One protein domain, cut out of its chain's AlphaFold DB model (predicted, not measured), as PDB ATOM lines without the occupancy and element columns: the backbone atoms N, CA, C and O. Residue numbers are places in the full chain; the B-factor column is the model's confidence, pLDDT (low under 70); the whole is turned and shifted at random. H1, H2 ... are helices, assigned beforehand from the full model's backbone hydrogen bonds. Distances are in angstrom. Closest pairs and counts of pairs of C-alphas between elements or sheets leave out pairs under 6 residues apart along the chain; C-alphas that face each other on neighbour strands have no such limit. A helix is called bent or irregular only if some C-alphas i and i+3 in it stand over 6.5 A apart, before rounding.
ATOM      1  N   VAL A   7      47.593 -21.998 -20.274       88.44
ATOM      2  CA  VAL A   7      48.362 -21.490 -19.126       88.44
ATOM      3  C   VAL A   7      49.717 -20.962 -19.583       88.44
ATOM      4  O   VAL A   7      50.129 -19.887 -19.161       88.44
ATOM      5  N   VAL A   8      50.383 -21.685 -20.487       91.06
ATOM      6  CA  VAL A   8      51.667 -21.265 -21.067       91.06
ATOM      7  C   VAL A   8      51.491 -19.996 -21.895       91.06
ATOM      8  O   VAL A   8      52.283 -19.069 -21.771       91.06
ATOM      9  N   ILE A   9      50.419 -19.923 -22.687       89.75
ATOM     10  CA  ILE A   9      50.092 -18.740 -23.488       89.75
ATOM     11  C   ILE A   9      49.791 -17.541 -22.580       89.75
ATOM     12  O   ILE A   9      50.343 -16.466 -22.795       89.75
ATOM     13  N   ALA A  10      48.973 -17.717 -21.538       88.06
ATOM     14  CA  ALA A  10      48.642 -16.644 -20.602       88.06
ATOM     15  C   ALA A  10      49.880 -16.121 -19.850       88.06
ATOM     16  O   ALA A  10      50.076 -14.909 -19.755       88.06
ATOM     17  N   LEU A  11      50.743 -17.021 -19.365       89.62
ATOM     18  CA  LEU A  11      52.004 -16.658 -18.712       89.62
ATOM     19  C   LEU A  11      52.989 -16.000 -19.678       89.62
ATOM     20  O   LEU A  11      53.609 -15.006 -19.315       89.62
ATOM     21  N   GLY A  12      53.109 -16.508 -20.904       88.75
ATOM     22  CA  GLY A  12      53.968 -15.931 -21.937       88.75
ATOM     23  C   GLY A  12      53.544 -14.511 -22.304       88.75
ATOM     24  O   GLY A  12      54.377 -13.609 -22.321       88.75
ATOM     25  N   LEU A  13      52.243 -14.279 -22.505       85.62
ATOM     26  CA  LEU A  13      51.702 -12.941 -22.754       85.62
ATOM     27  C   LEU A  13      51.937 -12.007 -21.562       85.62
ATOM     28  O   LEU A  13      52.429 -10.898 -21.754       85.62
ATOM     29  N   GLY A  14      51.662 -12.455 -20.333       84.69
ATOM     30  CA  GLY A  14      51.927 -11.667 -19.126       84.69
ATOM     31  C   GLY A  14      53.409 -11.317 -18.954       84.69
ATOM     32  O   GLY A  14      53.746 -10.182 -18.618       84.69
ATOM     33  N   TYR A  15      54.300 -12.264 -19.250       84.00
ATOM     34  CA  TYR A  15      55.744 -12.079 -19.162       84.00
ATOM     35  C   TYR A  15      56.273 -11.131 -20.238       84.00
ATOM     36  O   TYR A  15      57.081 -10.264 -19.930       84.00
ATOM     37  N   VAL A  16      55.806 -11.229 -21.483       80.06
ATOM     38  CA  VAL A  16      56.233 -10.340 -22.580       80.06
ATOM     39  C   VAL A  16      55.716  -8.913 -22.372       80.06
ATOM     40  O   VAL A  16      56.478  -7.957 -22.526       80.06
ATOM     41  N   LEU A  17      54.452  -8.755 -21.954       76.62
ATOM     42  CA  LEU A  17      53.886  -7.442 -21.619       76.62
ATOM     43  C   LEU A  17      54.605  -6.803 -20.416       76.62
ATOM     44  O   LEU A  17      54.827  -5.594 -20.420       76.62
ATOM     45  N   GLY A  18      55.002  -7.595 -19.413       73.94
ATOM     46  CA  GLY A  18      55.757  -7.123 -18.246       73.94
ATOM     47  C   GLY A  18      57.245  -6.867 -18.511       73.94
ATOM     48  O   GLY A  18      57.820  -5.944 -17.940       73.94
ATOM     49  N   SER A  19      57.868  -7.641 -19.403       74.00
ATOM     50  CA  SER A  19      59.296  -7.529 -19.751       74.00
ATOM     51  C   SER A  19      59.593  -6.496 -20.845       74.00
ATOM     52  O   SER A  19      60.756  -6.207 -21.115       74.00
ATOM     53  N   ARG A  20      58.561  -5.857 -21.417       62.66
ATOM     54  CA  ARG A  20      58.677  -4.682 -22.304       62.66
ATOM     55  C   ARG A  20      59.440  -4.935 -23.618       62.66
ATOM     56  O   ARG A  20      59.978  -3.996 -24.203       62.66
ATOM     57  N   GLY A  21      59.468  -6.173 -24.116       67.69
ATOM     58  CA  GLY A  21      60.233  -6.549 -25.310       67.69
ATOM     59  C   GLY A  21      59.451  -7.436 -26.274       67.69
ATOM     60  O   GLY A  21      59.512  -8.654 -26.183       67.69
ATOM     61  N   GLY A  22      58.751  -6.825 -27.231       55.91
ATOM     62  CA  GLY A  22      58.044  -7.541 -28.301       55.91
ATOM     63  C   GLY A  22      57.712  -6.628 -29.480       55.91
ATOM     64  O   GLY A  22      56.562  -6.544 -29.893       55.91
ATOM     65  N   ARG A  23      58.713  -5.876 -29.958       61.69
ATOM     66  CA  ARG A  23      58.567  -4.722 -30.868       61.69
ATOM     67  C   ARG A  23      57.922  -5.023 -32.229       61.69
ATOM     68  O   ARG A  23      57.465  -4.093 -32.867       61.69
ATOM     69  N   GLU A  24      57.855  -6.279 -32.659       62.25
ATOM     70  CA  GLU A  24      57.419  -6.623 -34.024       62.25
ATOM     71  C   GLU A  24      55.928  -6.974 -34.129       62.25
ATOM     72  O   GLU A  24      55.288  -6.723 -35.144       62.25
ATOM     73  N   HIS A  25      55.336  -7.486 -33.048       66.19
ATOM     74  CA  HIS A  25      53.918  -7.871 -33.021       66.19
ATOM     75  C   HIS A  25      53.043  -6.897 -32.232       66.19
ATOM     76  O   HIS A  25      51.817  -6.933 -32.347       66.19
ATOM     77  N   TYR A  26      53.660  -5.995 -31.463       63.06
ATOM     78  CA  TYR A  26      52.930  -4.961 -30.740       63.06
ATOM     79  C   TYR A  26      52.321  -3.925 -31.689       63.06
ATOM     80  O   TYR A  26      51.241  -3.436 -31.396       63.06
ATOM     81  N   ASP A  27      52.949  -3.633 -32.833       66.06
ATOM     82  CA  ASP A  27      52.448  -2.646 -33.802       66.06
ATOM     83  C   ASP A  27      51.106  -3.056 -34.424       66.06
ATOM     84  O   ASP A  27      50.176  -2.251 -34.517       66.06
ATOM     85  N   VAL A  28      50.959  -4.338 -34.770       63.69
ATOM     86  CA  VAL A  28      49.720  -4.874 -35.359       63.69
ATOM     87  C   VAL A  28      48.575  -4.828 -34.346       63.69
ATOM     88  O   VAL A  28      47.457  -4.431 -34.672       63.69
ATOM     89  N   ILE A  29      48.875  -5.176 -33.092       71.88
ATOM     90  CA  ILE A  29      47.911  -5.141 -31.993       71.88
ATOM     91  C   ILE A  29      47.599  -3.692 -31.611       71.88
ATOM     92  O   ILE A  29      46.438  -3.359 -31.407       71.88
ATOM     93  N   MET A  30      48.594  -2.806 -31.561       71.69
ATOM     94  CA  MET A  30      48.416  -1.397 -31.204       71.69
ATOM     95  C   MET A  30      47.580  -0.647 -32.220       71.69
ATOM     96  O   MET A  30      46.814   0.218 -31.813       71.69
ATOM     97  N   ARG A  31      47.674  -0.973 -33.511       70.25
ATOM     98  CA  ARG A  31      46.842  -0.336 -34.534       70.25
ATOM     99  C   ARG A  31      45.357  -0.667 -34.338       70.25
ATOM    100  O   ARG A  31      44.533   0.239 -34.376       70.25
ATOM    101  N   GLN A  32      45.038  -1.920 -34.011       67.88
ATOM    102  CA  GLN A  32      43.676  -2.338 -33.646       67.88
ATOM    103  C   GLN A  32      43.254  -1.773 -32.280       67.88
ATOM    104  O   GLN A  32      42.131  -1.316 -32.095       67.88
ATOM    105  N   LEU A  33      44.177  -1.736 -31.317       68.44
ATOM    106  CA  LEU A  33      43.925  -1.215 -29.977       68.44
ATOM    107  C   LEU A  33      43.715   0.305 -29.979       68.44
ATOM    108  O   LEU A  33      42.959   0.807 -29.154       68.44
ATOM    109  N   ARG A  34      44.364   1.042 -30.888       66.81
ATOM    110  CA  ARG A  34      44.187   2.485 -31.097       66.81
ATOM    111  C   ARG A  34      42.765   2.787 -31.560       66.81
ATOM    112  O   ARG A  34      42.127   3.665 -30.992       66.81
ATOM    113  N   GLU A  35      42.263   1.996 -32.503       65.94
ATOM    114  CA  GLU A  35      40.904   2.112 -33.032       65.94
ATOM    115  C   GLU A  35      39.839   1.757 -31.980       65.94
ATOM    116  O   GLU A  35      38.810   2.426 -31.881       65.94
ATOM    117  N   VAL A  36      40.112   0.766 -31.124       66.38
ATOM    118  CA  VAL A  36      39.246   0.417 -29.984       66.38
ATOM    119  C   VAL A  36      39.310   1.478 -28.881       66.38
ATOM    120  O   VAL A  36      38.291   1.781 -28.267       66.38
ATOM    121  N   ARG A  37      40.481   2.085 -28.637       63.12
ATOM    122  CA  ARG A  37      40.667   3.138 -27.620       63.12
ATOM    123  C   ARG A  37      39.953   4.448 -27.944       63.12
ATOM    124  O   ARG A  37      39.692   5.221 -27.029       63.12
ATOM    125  N   GLU A  38      39.659   4.699 -29.213       65.94
ATOM    126  CA  GLU A  38      39.017   5.935 -29.672       65.94
ATOM    127  C   GLU A  38      37.481   5.868 -29.672       65.94
ATOM    128  O   GLU A  38      36.825   6.860 -29.988       65.94
ATOM    129  N   ARG A  39      36.877   4.744 -29.258       59.72
ATOM    130  CA  ARG A  39      35.415   4.571 -29.240       59.72
ATOM    131  C   ARG A  39      34.815   4.900 -27.862       59.72
ATOM    132  O   ARG A  39      35.336   4.445 -26.855       59.72
ATOM    133  N   PRO A  40      33.671   5.600 -27.757       56.88
ATOM    134  CA  PRO A  40      33.017   5.914 -26.471       56.88
ATOM    135  C   PRO A  40      32.666   4.672 -25.624       56.88
ATOM    136  O   PRO A  40      32.500   4.755 -24.407       56.88
ATOM    137  N   GLU A  41      32.635   3.498 -26.250       62.28
ATOM    138  CA  GLU A  41      32.470   2.194 -25.609       62.28
ATOM    139  C   GLU A  41      33.548   1.889 -24.563       62.28
ATOM    140  O   GLU A  41      33.246   1.218 -23.579       62.28
ATOM    141  N   VAL A  42      34.770   2.427 -24.688       62.28
ATOM    142  CA  VAL A  42      35.813   2.192 -23.673       62.28
ATOM    143  C   VAL A  42      35.488   2.865 -22.348       62.28
ATOM    144  O   VAL A  42      35.964   2.398 -21.323       62.28
ATOM    145  N   GLN A  43      34.668   3.920 -22.324       62.34
ATOM    146  CA  GLN A  43      34.262   4.568 -21.071       62.34
ATOM    147  C   GLN A  43      33.192   3.747 -20.338       62.34
ATOM    148  O   GLN A  43      33.285   3.562 -19.125       62.34
ATOM    149  N   SER A  44      32.237   3.166 -21.074       61.62
ATOM    150  CA  SER A  44      31.279   2.201 -20.507       61.62
ATOM    151  C   SER A  44      31.957   0.891 -20.102       61.62
ATOM    152  O   SER A  44      31.718   0.376 -19.009       61.62
ATOM    153  N   ALA A  45      32.857   0.370 -20.939       67.56
ATOM    154  CA  ALA A  45      33.593  -0.853 -20.654       67.56
ATOM    155  C   ALA A  45      34.579  -0.662 -19.496       67.56
ATOM    156  O   ALA A  45      34.685  -1.546 -18.656       67.56
ATOM    157  N   ALA A  46      35.247   0.490 -19.380       70.50
ATOM    158  CA  ALA A  46      36.153   0.769 -18.267       70.50
ATOM    159  C   ALA A  46      35.437   0.746 -16.912       70.50
ATOM    160  O   ALA A  46      35.999   0.218 -15.958       70.50
ATOM    161  N   GLY A  47      34.203   1.255 -16.814       69.12
ATOM    162  CA  GLY A  47      33.421   1.198 -15.573       69.12
ATOM    163  C   GLY A  47      33.106  -0.239 -15.140       69.12
ATOM    164  O   GLY A  47      33.363  -0.620 -13.997       69.12
ATOM    165  N   VAL A  48      32.625  -1.066 -16.073       76.94
ATOM    166  CA  VAL A  48      32.279  -2.475 -15.813       76.94
ATOM    167  C   VAL A  48      33.528  -3.320 -15.551       76.94
ATOM    168  O   VAL A  48      33.564  -4.110 -14.609       76.94
ATOM    169  N   VAL A  49      34.579  -3.119 -16.346       78.38
ATOM    170  CA  VAL A  49      35.865  -3.807 -16.195       78.38
ATOM    171  C   VAL A  49      36.536  -3.405 -14.888       78.38
ATOM    172  O   VAL A  49      37.065  -4.276 -14.214       78.38
ATOM    173  N   SER A  50      36.480  -2.136 -14.481       72.56
ATOM    174  CA  SER A  50      37.013  -1.674 -13.193       72.56
ATOM    175  C   SER A  50      36.291  -2.339 -12.019       72.56
ATOM    176  O   SER A  50      36.939  -2.889 -11.125       72.56
ATOM    177  N   ALA A  51      34.955  -2.391 -12.057       81.81
ATOM    178  CA  ALA A  51      34.165  -3.070 -11.033       81.81
ATOM    179  C   ALA A  51      34.489  -4.574 -10.962       81.81
ATOM    180  O   ALA A  51      34.715  -5.130  -9.884       81.81
ATOM    181  N   GLN A  52      34.576  -5.240 -12.116       79.19
ATOM    182  CA  GLN A  52      34.856  -6.671 -12.187       79.19
ATOM    183  C   GLN A  52      36.308  -6.985 -11.788       79.19
ATOM    184  O   GLN A  52      36.549  -7.903 -11.001       79.19
ATOM    185  N   ALA A  53      37.265  -6.168 -12.226       83.94
ATOM    186  CA  ALA A  53      38.671  -6.264 -11.855       83.94
ATOM    187  C   ALA A  53      38.879  -6.039 -10.355       83.94
ATOM    188  O   ALA A  53      39.638  -6.786  -9.749       83.94
ATOM    189  N   GLY A  54      38.174  -5.088  -9.731       82.81
ATOM    190  CA  GLY A  54      38.248  -4.844  -8.289       82.81
ATOM    191  C   GLY A  54      37.888  -6.081  -7.462       82.81
ATOM    192  O   GLY A  54      38.630  -6.456  -6.554       82.81
ATOM    193  N   THR A  55      36.807  -6.781  -7.827       85.50
ATOM    194  CA  THR A  55      36.379  -8.005  -7.117       85.50
ATOM    195  C   THR A  55      37.328  -9.190  -7.323       85.50
ATOM    196  O   THR A  55      37.559  -9.980  -6.405       85.50
ATOM    197  N   VAL A  56      37.896  -9.340  -8.524       87.62
ATOM    198  CA  VAL A  56      38.886 -10.387  -8.822       87.62
ATOM    199  C   VAL A  56      40.203 -10.081  -8.113       87.62
ATOM    200  O   VAL A  56      40.770 -10.958  -7.470       87.62
ATOM    201  N   PHE A  57      40.645  -8.827  -8.148       86.38
ATOM    202  CA  PHE A  57      41.847  -8.356  -7.472       86.38
ATOM    203  C   PHE A  57      41.751  -8.529  -5.955       86.38
ATOM    204  O   PHE A  57      42.691  -9.025  -5.342       86.38
ATOM    205  N   GLN A  58      40.608  -8.201  -5.343       85.12
ATOM    206  CA  GLN A  58      40.372  -8.453  -3.918       85.12
ATOM    207  C   GLN A  58      40.427  -9.943  -3.572       85.12
ATOM    208  O   GLN A  58      41.049 -10.300  -2.575       85.12
ATOM    209  N   ARG A  59      39.848 -10.825  -4.398       88.38
ATOM    210  CA  ARG A  59      39.943 -12.282  -4.191       88.38
ATOM    211  C   ARG A  59      41.377 -12.783  -4.275       88.38
ATOM    212  O   ARG A  59      41.823 -13.502  -3.391       88.38
ATOM    213  N   VAL A  60      42.107 -12.360  -5.300       86.88
ATOM    214  CA  VAL A  60      43.520 -12.703  -5.485       86.88
ATOM    215  C   VAL A  60      44.348 -12.205  -4.296       86.88
ATOM    216  O   VAL A  60      45.113 -12.974  -3.720       86.88
ATOM    217  N   ARG A  61      44.134 -10.959  -3.852       86.62
ATOM    218  CA  ARG A  61      44.770 -10.418  -2.644       86.62
ATOM    219  C   ARG A  61      44.396 -11.177  -1.380       86.62
ATOM    220  O   ARG A  61      45.264 -11.314  -0.539       86.62
ATOM    221  N   GLY A  62      43.162 -11.654  -1.231       87.00
ATOM    222  CA  GLY A  62      42.746 -12.450  -0.073       87.00
ATOM    223  C   GLY A  62      43.470 -13.794  -0.001       87.00
ATOM    224  O   GLY A  62      43.951 -14.175   1.062       87.00
ATOM    225  N   LEU A  63      43.625 -14.465  -1.144       85.75
ATOM    226  CA  LEU A  63      44.384 -15.715  -1.238       85.75
ATOM    227  C   LEU A  63      45.869 -15.486  -0.929       85.75
ATOM    228  O   LEU A  63      46.444 -16.193  -0.111       85.75
ATOM    229  N   PHE A  64      46.475 -14.449  -1.517       80.69
ATOM    230  CA  PHE A  64      47.866 -14.104  -1.226       80.69
ATOM    231  C   PHE A  64      48.065 -13.556   0.185       80.69
ATOM    232  O   PHE A  64      49.113 -13.796   0.757       80.69
ATOM    233  N   ALA A  65      47.105 -12.843   0.771       79.19
ATOM    234  CA  ALA A  65      47.192 -12.371   2.150       79.19
ATOM    235  C   ALA A  65      47.147 -13.541   3.138       79.19
ATOM    236  O   ALA A  65      47.925 -13.539   4.082       79.19
ATOM    237  N   GLY A  66      46.320 -14.560   2.885       70.56
ATOM    238  CA  GLY A  66      46.314 -15.794   3.678       70.56
ATOM    239  C   GLY A  66      47.610 -16.602   3.541       70.56
ATOM    240  O   GLY A  66      48.120 -17.133   4.527       70.56
ATOM    241  N   GLU A  67      48.193 -16.640   2.341       66.06
ATOM    242  CA  GLU A  67      49.479 -17.305   2.088       66.06
ATOM    243  C   GLU A  67      50.665 -16.525   2.690       66.06
ATOM    244  O   GLU A  67      51.574 -17.111   3.279       66.06
ATOM    245  N   VAL A  68      50.650 -15.192   2.578       58.97
ATOM    246  CA  VAL A  68      51.651 -14.275   3.150       58.97
ATOM    247  C   VAL A  68      51.557 -14.262   4.673       58.97
ATOM    248  O   VAL A  68      52.590 -14.195   5.322       58.97
TER     249      VAL A  68
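AT A GLANCE: This is residues 7 to 68 of the 93 residues of an uncharacterized protein of Frankia torreyi (UniProt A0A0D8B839). H2 and the long H3 make two sides of an open frame with an empty middle, the link of residues 20 to 25 leads from H2 to H1, which crosses the plane of that frame, and no helix touches another. H2 and the long H3 make a corner near the end of H2 and the beginning of H3, while H1 is set crosswise to the plane of these two, at the other end of H2. The printed part has 62 residues with three named helices, in the order H1, H2, H3, and no named strand; the class is all helix. The whole is only just loose, close to extended, with a radius of gyration of the C-alphas of 15.5 A, and the C-alphas span 41 by 30 by 17 A.

HOW THE PARTS SIT: Start at Val 7, where H1, residues 7 to 19, begins. After it a short link of 6 residues leads to H2, residues 26 to 37; H1 and H2 are apart. From Arg 37 a tight link of 3 residues leads to H3, residues 41 to 68. H2 and H3 are close but not clearly touching: look at Val 36 and Val 42, their closest C-alphas, 7.4 A apart. The lines of H2 and H3 stand at a steep tilt of 62 degrees, and the two run opposite ways. Their centres are 24.0 A apart. H1 and H3 are apart. In the backbones of H1 and H3 every O i to N i+4 pair is within hydrogen-bond range; in H2 you find 7 of 8.

IN THESE COORDINATES: Find C-alpha 7 at (48.362, -21.490, -19.126); from there H1 runs to Ser 19, 17.7 A from first to last C-alpha. H2 begins at Tyr 26, with its C-alpha at (52.930, -4.961, -30.740), and reaches Arg 37 after 15.0 A. H3, the longest helix with 28 residues, covers 38.3 A from Glu 41 to Val 68, whose C-alpha is at (51.651, -14.275, 3.150). Near residue 48 look for a kink of 28 degrees in H3; the helix is not bent.

THE WHOLE: The two C-alphas farthest apart are those of Arg 31 and Gly 66, at 41.2 A. From C-alpha 7 to C-alpha 68 it is 23.6 A. Residues 7 to 16, 18 to 25 and 27 to 68 stand free. The printed part has no cut and no long link. In the B-factor column the mean pLDDT of the printed part is 74.3. The model's confidence is under 70 at 26 residues: 20 to 28, 32 to 45, 47, and 67 to 68. The mean pLDDT is 84 in H1, 67 in H2 and 77 in H3.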